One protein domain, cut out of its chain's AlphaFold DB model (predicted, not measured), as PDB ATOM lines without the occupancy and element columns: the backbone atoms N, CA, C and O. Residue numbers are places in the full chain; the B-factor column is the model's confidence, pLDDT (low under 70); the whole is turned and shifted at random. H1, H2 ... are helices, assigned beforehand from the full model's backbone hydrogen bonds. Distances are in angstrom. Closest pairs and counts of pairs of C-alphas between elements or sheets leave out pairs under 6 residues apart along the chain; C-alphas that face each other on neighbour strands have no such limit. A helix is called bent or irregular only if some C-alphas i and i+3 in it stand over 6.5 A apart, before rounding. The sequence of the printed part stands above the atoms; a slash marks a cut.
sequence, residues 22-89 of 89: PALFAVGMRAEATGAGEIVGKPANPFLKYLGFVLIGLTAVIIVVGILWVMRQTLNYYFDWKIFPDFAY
ATOM      1  N   PRO A  22     -41.523 -43.940  43.198       92.00
ATOM      2  CA  PRO A  22     -42.717 -43.162  43.540       92.00
ATOM      3  C   PRO A  22     -42.791 -41.790  42.855       92.00
ATOM      4  O   PRO A  22     -43.869 -41.371  42.431       92.00
ATOM      5  N   ALA A  23     -41.661 -41.090  42.718       94.19
ATOM      6  CA  ALA A  23     -41.619 -39.789  42.056       94.19
ATOM      7  C   ALA A  23     -41.948 -39.892  40.556       94.19
ATOM      8  O   ALA A  23     -42.747 -39.099  40.057       94.19
ATOM      9  N   LEU A  24     -41.404 -40.888  39.844       93.50
ATOM     10  CA  LEU A  24     -41.737 -41.154  38.438       93.50
ATOM     11  C   LEU A  24     -43.229 -41.438  38.249       93.50
ATOM     12  O   LEU A  24     -43.853 -40.872  37.349       93.50
ATOM     13  N   PHE A  25     -43.816 -42.249  39.130       94.75
ATOM     14  CA  PHE A  25     -45.251 -42.521  39.114       94.75
ATOM     15  C   PHE A  25     -46.079 -41.244  39.317       94.75
ATOM     16  O   PHE A  25     -47.009 -40.981  38.553       94.75
ATOM     17  N   ALA A  26     -45.716 -40.409  40.295       95.38
ATOM     18  CA  ALA A  26     -46.406 -39.147  40.559       95.38
ATOM     19  C   ALA A  26     -46.334 -38.177  39.365       95.38
ATOM     20  O   ALA A  26     -47.332 -37.540  39.021       95.38
ATOM     21  N   VAL A  27     -45.179 -38.097  38.694       95.00
ATOM     22  CA  VAL A  27     -45.017 -37.314  37.458       95.00
ATOM     23  C   VAL A  27     -45.898 -37.873  36.339       95.00
ATOM     24  O   VAL A  27     -46.565 -37.098  35.655       95.00
ATOM     25  N   GLY A  28     -45.960 -39.198  36.189       93.31
ATOM     26  CA  GLY A  28     -46.849 -39.865  35.239       93.31
ATOM     27  C   GLY A  28     -48.322 -39.522  35.470       93.31
ATOM     28  O   GLY A  28     -48.992 -39.076  34.541       93.31
ATOM     29  N   MET A  29     -48.802 -39.616  36.715       93.94
ATOM     30  CA  MET A  29     -50.173 -39.222  37.072       93.94
ATOM     31  C   MET A  29     -50.445 -37.744  36.780       93.94
ATOM     32  O   MET A  29     -51.494 -37.390  36.250       93.94
ATOM     33  N   ARG A  30     -49.487 -36.857  37.080       91.94
ATOM     34  CA  ARG A  30     -49.635 -35.424  36.798       91.94
ATOM     35  C   ARG A  30     -49.707 -35.138  35.296       91.94
ATOM     36  O   ARG A  30     -50.479 -34.267  34.886       91.94
ATOM     37  N   ALA A  31     -48.900 -35.826  34.492       91.50
ATOM     38  CA  ALA A  31     -48.910 -35.704  33.037       91.50
ATOM     39  C   ALA A  31     -50.223 -36.234  32.440       91.50
ATOM     40  O   ALA A  31     -50.811 -35.557  31.597       91.50
ATOM     41  N   GLU A  32     -50.718 -37.370  32.939       93.44
ATOM     42  CA  GLU A  32     -51.981 -37.977  32.515       93.44
ATOM     43  C   GLU A  32     -53.171 -37.051  32.803       93.44
ATOM     44  O   GLU A  32     -53.841 -36.637  31.858       93.44
ATOM     45  N   ALA A  33     -53.321 -36.580  34.046       89.81
ATOM     46  CA  ALA A  33     -54.391 -35.656  34.440       89.81
ATOM     47  C   ALA A  33     -54.349 -34.328  33.658       89.81
ATOM     48  O   ALA A  33     -55.378 -33.760  33.282       89.81
ATOM     49  N   THR A  34     -53.141 -33.823  33.362       89.19
ATOM     50  CA  THR A  34     -52.978 -32.636  32.506       89.19
ATOM     51  C   THR A  34     -53.419 -32.926  31.070       89.19
ATOM     52  O   THR A  34     -54.083 -32.100  30.450       89.19
ATOM     53  N   GLY A  35     -53.055 -34.089  30.530       88.81
ATOM     54  CA  GLY A  35     -53.410 -34.499  29.177       88.81
ATOM     55  C   GLY A  35     -54.888 -34.838  28.997       88.81
ATOM     56  O   GLY A  35     -55.443 -34.583  27.930       88.81
ATOM     57  N   ALA A  36     -55.540 -35.352  30.039       88.06
ATOM     58  CA  ALA A  36     -56.971 -35.632  30.069       88.06
ATOM     59  C   ALA A  36     -57.838 -34.359  30.126       88.06
ATOM     60  O   ALA A  36     -59.037 -34.432  29.866       88.06
ATOM     61  N   GLY A  37     -57.244 -33.192  30.406       86.31
ATOM     62  CA  GLY A  37     -57.982 -31.934  30.549       86.31
ATOM     63  C   GLY A  37     -58.756 -31.830  31.867       86.31
ATOM     64  O   GLY A  37     -59.647 -30.997  31.987       86.31
ATOM     65  N   GLU A  38     -58.416 -32.650  32.866       84.69
ATOM     66  CA  GLU A  38     -59.041 -32.628  34.198       84.69
ATOM     67  C   GLU A  38     -58.610 -31.405  35.024       84.69
ATOM     68  O   GLU A  38     -59.239 -31.039  36.017       84.69
ATOM     69  N   ILE A  39     -57.528 -30.744  34.606       83.69
ATOM     70  CA  ILE A  39     -57.028 -29.527  35.239       83.69
ATOM     71  C   ILE A  39     -57.775 -28.317  34.676       83.69
ATOM     72  O   ILE A  39     -57.598 -27.946  33.515       83.69
ATOM     73  N   VAL A  40     -58.552 -27.653  35.539       82.94
ATOM     74  CA  VAL A  40     -59.282 -26.416  35.221       82.94
ATOM     75  C   VAL A  40     -58.352 -25.391  34.559       82.94
ATOM     76  O   VAL A  40     -57.292 -25.057  35.089       82.94
ATOM     77  N   GLY A  41     -58.755 -24.888  33.390       79.50
ATOM     78  CA  GLY A  41     -58.013 -23.868  32.643       79.50
ATOM     79  C   GLY A  41     -56.904 -24.397  31.725       79.50
ATOM     80  O   GLY A  41     -56.202 -23.587  31.121       79.50
ATOM     81  N   LYS A  42     -56.740 -25.720  31.576       79.00
ATOM     82  CA  LYS A  42     -55.841 -26.313  30.574       79.00
ATOM     83  C   LYS A  42     -56.616 -27.123  29.530       79.00
ATOM     84  O   LYS A  42     -57.430 -27.960  29.909       79.00
ATOM     85  N   PRO A  43     -56.359 -26.917  28.223       82.12
ATOM     86  CA  PRO A  43     -56.963 -27.743  27.188       82.12
ATOM     87  C   PRO A  43     -56.422 -29.174  27.262       82.12
ATOM     88  O   PRO A  43     -55.248 -29.386  27.583       82.12
ATOM     89  N   ALA A  44     -57.270 -30.148  26.929       85.88
ATOM     90  CA  ALA A  44     -56.860 -31.542  26.822       85.88
ATOM     91  C   ALA A  44     -55.730 -31.690  25.790       85.88
ATOM     92  O   ALA A  44     -55.791 -31.136  24.691       85.88
ATOM     93  N   ASN A  45     -54.697 -32.451  26.150       89.50
ATOM     94  CA  ASN A  45     -53.549 -32.724  25.299       89.50
ATOM     95  C   ASN A  45     -53.302 -34.244  25.229       89.50
ATOM     96  O   ASN A  45     -52.707 -34.816  26.151       89.50
ATOM     97  N   PRO A  46     -53.693 -34.899  24.118       89.12
ATOM     98  CA  PRO A  46     -53.520 -36.340  23.935       89.12
ATOM     99  C   PRO A  46     -52.068 -36.814  24.076       89.12
ATOM    100  O   PRO A  46     -51.830 -37.920  24.560       89.12
ATOM    101  N   PHE A  47     -51.093 -35.977  23.707       91.12
ATOM    102  CA  PHE A  47     -49.674 -36.309  23.827       91.12
ATOM    103  C   PHE A  47     -49.239 -36.416  25.293       91.12
ATOM    104  O   PHE A  47     -48.595 -37.389  25.680       91.12
ATOM    105  N   LEU A  48     -49.648 -35.455  26.131       88.62
ATOM    106  CA  LEU A  48     -49.374 -35.492  27.574       88.62
ATOM    107  C   LEU A  48     -50.078 -36.666  28.257       88.62
ATOM    108  O   LEU A  48     -49.503 -37.284  29.151       88.62
ATOM    109  N   LYS A  49     -51.283 -37.011  27.790       89.88
ATOM    110  CA  LYS A  49     -52.026 -38.167  28.293       89.88
ATOM    111  C   LYS A  49     -51.258 -39.461  28.035       89.88
ATOM    112  O   LYS A  49     -51.013 -40.226  28.963       89.88
ATOM    113  N   TYR A  50     -50.829 -39.677  26.790       93.12
ATOM    114  CA  TYR A  50     -50.057 -40.863  26.420       93.12
ATOM    115  C   TYR A  50     -48.721 -40.930  27.168       93.12
ATOM    116  O   TYR A  50     -48.369 -41.979  27.700       93.12
ATOM    117  N   LEU A  51     -48.015 -39.801  27.287       93.50
ATOM    118  CA  LEU A  51     -46.782 -39.722  28.070       93.50
ATOM    119  C   LEU A  51     -47.010 -40.112  29.540       93.50
ATOM    120  O   LEU A  51     -46.209 -40.853  30.105       93.50
ATOM    121  N   GLY A  52     -48.113 -39.661  30.142       92.31
ATOM    122  CA  GLY A  52     -48.501 -40.044  31.497       92.31
ATOM    123  C   GLY A  52     -48.697 -41.552  31.652       92.31
ATOM    124  O   GLY A  52     -48.078 -42.163  32.524       92.31
ATOM    125  N   PHE A  53     -49.464 -42.175  30.751       94.19
ATOM    126  CA  PHE A  53     -49.638 -43.633  30.734       94.19
ATOM    127  C   PHE A  53     -48.326 -44.391  30.533       94.19
ATOM    128  O   PHE A  53     -48.111 -45.405  31.194       94.19
ATOM    129  N   VAL A  54     -47.431 -43.902  29.672       95.94
ATOM    130  CA  VAL A  54     -46.113 -44.515  29.462       95.94
ATOM    131  C   VAL A  54     -45.280 -44.473  30.742       95.94
ATOM    132  O   VAL A  54     -44.699 -45.487  31.110       95.94
ATOM    133  N   LEU A  55     -45.244 -43.345  31.459       95.12
ATOM    134  CA  LEU A  55     -44.496 -43.221  32.716       95.12
ATOM    135  C   LEU A  55     -45.066 -44.111  33.827       95.12
ATOM    136  O   LEU A  55     -44.314 -44.765  34.553       95.12
ATOM    137  N   ILE A  56     -46.394 -44.171  33.937       94.94
ATOM    138  CA  ILE A  56     -47.088 -45.049  34.884       94.94
ATOM    139  C   ILE A  56     -46.798 -46.520  34.553       94.94
ATOM    140  O   ILE A  56     -46.392 -47.284  35.429       94.94
ATOM    141  N   GLY A  57     -46.954 -46.910  33.286       96.31
ATOM    142  CA  GLY A  57     -46.707 -48.272  32.817       96.31
ATOM    143  C   GLY A  57     -45.249 -48.692  32.990       96.31
ATOM    144  O   GLY A  57     -44.978 -49.773  33.505       96.31
ATOM    145  N   LEU A  58     -44.302 -47.812  32.651       95.56
ATOM    146  CA  LEU A  58     -42.876 -48.025  32.888       95.56
ATOM    147  C   LEU A  58     -42.586 -48.254  34.375       95.56
ATOM    148  O   LEU A  58     -41.858 -49.181  34.723       95.56
ATOM    149  N   THR A  59     -43.193 -47.453  35.253       95.12
ATOM    150  CA  THR A  59     -43.050 -47.626  36.705       95.12
ATOM    151  C   THR A  59     -43.552 -49.002  37.147       95.12
ATOM    152  O   THR A  59     -42.847 -49.704  37.870       95.12
ATOM    153  N   ALA A  60     -44.722 -49.436  36.667       95.88
ATOM    154  CA  ALA A  60     -45.253 -50.765  36.966       95.88
ATOM    155  C   ALA A  60     -44.316 -51.890  36.488       95.88
ATOM    156  O   ALA A  60     -44.053 -52.828  37.241       95.88
ATOM    157  N   VAL A  61     -43.755 -51.776  35.278       96.44
ATOM    158  CA  VAL A  61     -42.780 -52.743  34.748       96.44
ATOM    159  C   VAL A  61     -41.537 -52.815  35.636       96.44
ATOM    160  O   VAL A  61     -41.110 -53.913  35.985       96.44
ATOM    161  N   ILE A  62     -40.983 -51.673  36.055       95.12
ATOM    162  CA  ILE A  62     -39.812 -51.638  36.944       95.12
ATOM    163  C   ILE A  62     -40.121 -52.316  38.286       95.12
ATOM    164  O   ILE A  62     -39.296 -53.087  38.772       95.12
ATOM    165  N   ILE A  63     -41.305 -52.081  38.864       94.38
ATOM    166  CA  ILE A  63     -41.735 -52.743  40.107       94.38
ATOM    167  C   ILE A  63     -41.782 -54.262  39.919       94.38
ATOM    168  O   ILE A  63     -41.204 -54.991  40.722       94.38
ATOM    169  N   VAL A  64     -42.430 -54.747  38.856       96.31
ATOM    170  CA  VAL A  64     -42.544 -56.188  38.580       96.31
ATOM    171  C   VAL A  64     -41.166 -56.818  38.392       96.31
ATOM    172  O   VAL A  64     -40.864 -57.826  39.028       96.31
ATOM    173  N   VAL A  65     -40.303 -56.207  37.578       95.38
ATOM    174  CA  VAL A  65     -38.929 -56.684  37.367       95.38
ATOM    175  C   VAL A  65     -38.140 -56.683  38.677       95.38
ATOM    176  O   VAL A  65     -37.448 -57.654  38.964       95.38
ATOM    177  N   GLY A  66     -38.277 -55.639  39.499       93.75
ATOM    178  CA  GLY A  66     -37.636 -55.551  40.810       93.75
ATOM    179  C   GLY A  66     -38.089 -56.657  41.764       93.75
ATOM    180  O   GLY A  66     -37.253 -57.304  42.391       93.75
ATOM    181  N   ILE A  67     -39.394 -56.933  41.830       94.50
ATOM    182  CA  ILE A  67     -39.948 -58.028  42.642       94.50
ATOM    183  C   ILE A  67     -39.415 -59.376  42.151       94.50
ATOM    184  O   ILE A  67     -38.894 -60.154  42.950       94.50
ATOM    185  N   LEU A  68     -39.481 -59.637  40.842       95.25
ATOM    186  CA  LEU A  68     -38.954 -60.870  40.254       95.25
ATOM    187  C   LEU A  68     -37.457 -61.028  40.538       95.25
ATOM    188  O   LEU A  68     -37.007 -62.127  40.854       95.25
ATOM    189  N   TRP A  69     -36.689 -59.939  40.479       94.50
ATOM    190  CA  TRP A  69     -35.257 -59.944  40.768       94.50
ATOM    191  C   TRP A  69     -34.953 -60.290  42.227       94.50
ATOM    192  O   TRP A  69     -34.037 -61.070  42.501       94.50
ATOM    193  N   VAL A  70     -35.715 -59.734  43.172       92.94
ATOM    194  CA  VAL A  70     -35.575 -60.047  44.603       92.94
ATOM    195  C   VAL A  70     -35.975 -61.496  44.878       92.94
ATOM    196  O   VAL A  70     -35.303 -62.187  45.636       92.94
ATOM    197  N   MET A  71     -37.027 -61.985  44.224       95.31
ATOM    198  CA  MET A  71     -37.557 -63.331  44.437       95.31
ATOM    199  C   MET A  71     -36.887 -64.418  43.585       95.31
ATOM    200  O   MET A  71     -37.273 -65.581  43.685       95.31
ATOM    201  N   ARG A  72     -35.892 -64.084  42.754       94.25
ATOM    202  CA  ARG A  72     -35.332 -64.995  41.739       94.25
ATOM    203  C   ARG A  72     -34.917 -66.362  42.295       94.25
ATOM    204  O   ARG A  72     -35.237 -67.380  41.693       94.25
ATOM    205  N   GLN A  73     -34.277 -66.405  43.466       92.69
ATOM    206  CA  GLN A  73     -33.851 -67.664  44.088       92.69
ATOM    207  C   GLN A  73     -35.044 -68.501  44.564       92.69
ATOM    208  O   GLN A  73     -35.072 -69.707  44.338       92.69
ATOM    209  N   THR A  74     -36.059 -67.863  45.149       93.81
ATOM    210  CA  THR A  74     -37.314 -68.514  45.554       93.81
ATOM    211  C   THR A  74     -38.063 -69.077  44.348       93.81
ATOM    212  O   THR A  74     -38.547 -70.204  44.406       93.81
ATOM    213  N   LEU A  75     -38.137 -68.324  43.242       93.31
ATOM    214  CA  LEU A  75     -38.765 -68.810  42.011       93.31
ATOM    215  C   LEU A  75     -38.032 -70.024  41.441       93.31
ATOM    216  O   LEU A  75     -38.676 -70.995  41.060       93.31
ATOM    217  N   ASN A  76     -36.702 -69.990  41.423       93.00
ATOM    218  CA  ASN A  76     -35.911 -71.120  40.951       93.00
ATOM    219  C   ASN A  76     -36.081 -72.349  41.859       93.00
ATOM    220  O   ASN A  76     -36.269 -73.448  41.363       93.00
ATOM    221  N   TYR A  77     -36.071 -72.168  43.182       93.50
ATOM    222  CA  TYR A  77     -36.145 -73.283  44.129       93.50
ATOM    223  C   TYR A  77     -37.510 -73.988  44.154       93.50
ATOM    224  O   TYR A  77     -37.560 -75.208  44.267       93.50
ATOM    225  N   TYR A  78     -38.617 -73.240  44.085       94.75
ATOM    226  CA  TYR A  78     -39.963 -73.820  44.207       94.75
ATOM    227  C   TYR A  78     -40.651 -74.096  42.868       94.75
ATOM    228  O   TYR A  78     -41.541 -74.942  42.818       94.75
ATOM    229  N   PHE A  79     -40.293 -73.365  41.810       93.69
ATOM    230  CA  PHE A  79     -40.987 -73.418  40.520       93.69
ATOM    231  C   PHE A  79     -40.065 -73.773  39.345       93.69
ATOM    232  O   PHE A  79     -40.535 -73.759  38.209       93.69
ATOM    233  N   ASP A  80     -38.771 -74.027  39.589       91.00
ATOM    234  CA  ASP A  80     -37.749 -74.264  38.554       91.00
ATOM    235  C   ASP A  80     -37.706 -73.162  37.474       91.00
ATOM    236  O   ASP A  80     -37.328 -73.380  36.320       91.00
ATOM    237  N   TRP A  81     -38.111 -71.937  37.836       91.75
ATOM    238  CA  TRP A  81     -38.252 -70.844  36.879       91.75
ATOM    239  C   TRP A  81     -37.011 -69.944  36.838       91.75
ATOM    240  O   TRP A  81     -36.766 -69.128  37.733       91.75
ATOM    241  N   LYS A  82     -36.270 -70.030  35.726       90.31
ATOM    242  CA  LYS A  82     -35.163 -69.128  35.380       90.31
ATOM    243  C   LYS A  82     -35.594 -68.012  34.418       90.31
ATOM    244  O   LYS A  82     -35.657 -68.205  33.210       90.31
ATOM    245  N   ILE A  83     -35.915 -66.845  34.973       90.25
ATOM    246  CA  ILE A  83     -36.316 -65.622  34.250       90.25
ATOM    247  C   ILE A  83     -35.100 -64.760  33.875       90.25
ATOM    248  O   ILE A  83     -35.107 -64.087  32.846       90.25
ATOM    249  N   PHE A  84     -34.066 -64.754  34.716       91.94
ATOM    250  CA  PHE A  84     -32.862 -63.940  34.538       91.94
ATOM    251  C   PHE A  84     -31.706 -64.768  33.944       91.94
ATOM    252  O   PHE A  84     -31.807 -65.992  33.868       91.94
ATOM    253  N   PRO A  85     -30.602 -64.136  33.505       91.06
ATOM    254  CA  PRO A  85     -29.416 -64.864  33.055       91.06
ATOM    255  C   PRO A  85     -28.836 -65.784  34.140       91.06
ATOM    256  O   PRO A  85     -28.940 -65.478  35.327       91.06
ATOM    257  N   ASP A  86     -28.152 -66.862  33.745       88.44
ATOM    258  CA  ASP A  86     -27.668 -67.893  34.683       88.44
ATOM    259  C   ASP A  86     -26.736 -67.362  35.785       88.44
ATOM    260  O   ASP A  86     -26.755 -67.881  36.896       88.44
ATOM    261  N   PHE A  87     -25.971 -66.295  35.529       88.44
ATOM    262  CA  PHE A  87     -25.090 -65.687  36.537       88.44
ATOM    263  C   PHE A  87     -25.842 -64.994  37.687       88.44
ATOM    264  O   PHE A  87     -25.220 -64.578  38.661       88.44
ATOM    265  N   ALA A  88     -27.156 -64.796  37.554       85.50
ATOM    266  CA  ALA A  88     -27.957 -64.104  38.551       85.50
ATOM    267  C   ALA A  88     -28.416 -65.017  39.702       85.50
ATOM    268  O   ALA A  88     -28.899 -64.485  40.698       85.50
ATOM    269  N   TYR A  89     -28.307 -66.343  39.595       84.50
ATOM    270  CA  TYR A  89     -28.912 -67.292  40.543       84.50
ATOM    271  C   TYR A  89     -27.973 -67.759  41.655       84.50
ATOM    272  O   TYR A  89     -26.799 -68.056  41.350       84.50
TER     273      TYR A  89
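AT A GLANCE: This is residues 22 to 89 of the 89 residues of an uncharacterized protein of Gordonia humi (UniProt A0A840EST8). This is a lopsided helical hairpin: the short helix H1 packs along the first part of the long helix H2, residues 46 to 59, and the rest of H2 runs on beyond it. H2 makes most of the long axis and kinks near residue 73, and the last stretch, residues 80 to 89, folds back near its far end. The printed part has 68 residues with two named helices, H1 then H2, and no named strand; its class is all helix. The whole is extended, with a radius of gyration of the C-alphas of 17.8 A, and it is a rod spanning 55 by 18 by 17 A.

IN THESE COORDINATES: Find C-alpha 22 at (-42.717, -43.162, 43.540); from there H1, residues 22 to 35, runs 19.9 A to C-alpha 35 at (-53.410, -34.499, 29.177). Go on to residue 46, where H2, residues 46 to 79, begins; it runs 42.5 A to C-alpha 79 at (-40.987, -73.418, 40.520). Look at residues 70 to 73: H2 is irregular there, with C-alphas 70 and 73 7.8 A apart, and it has a kink of 66 degrees near residue 73.

HOW THE PARTS SIT: H1 and H2 form a helical hairpin and run opposite ways at a shallow tilt of 31 degrees. They touch, and H2 does so with residues 46 to 59 alone; look at Gly 35 and Lys 49, whose C-alphas are the closest of the two helices, 4.0 A apart. In H1 every O i to N i+4 pair is within hydrogen-bond range; in H2 28 of 30 are.

THE WHOLE: The two C-alphas farthest apart, those of Gly 41 and Tyr 77, are 55.2 A apart. The printed part has no cut, and the link of 10 residues from H1 to H2 is short. The mean pLDDT of the printed part is 91.5, and no printed residue is under 70.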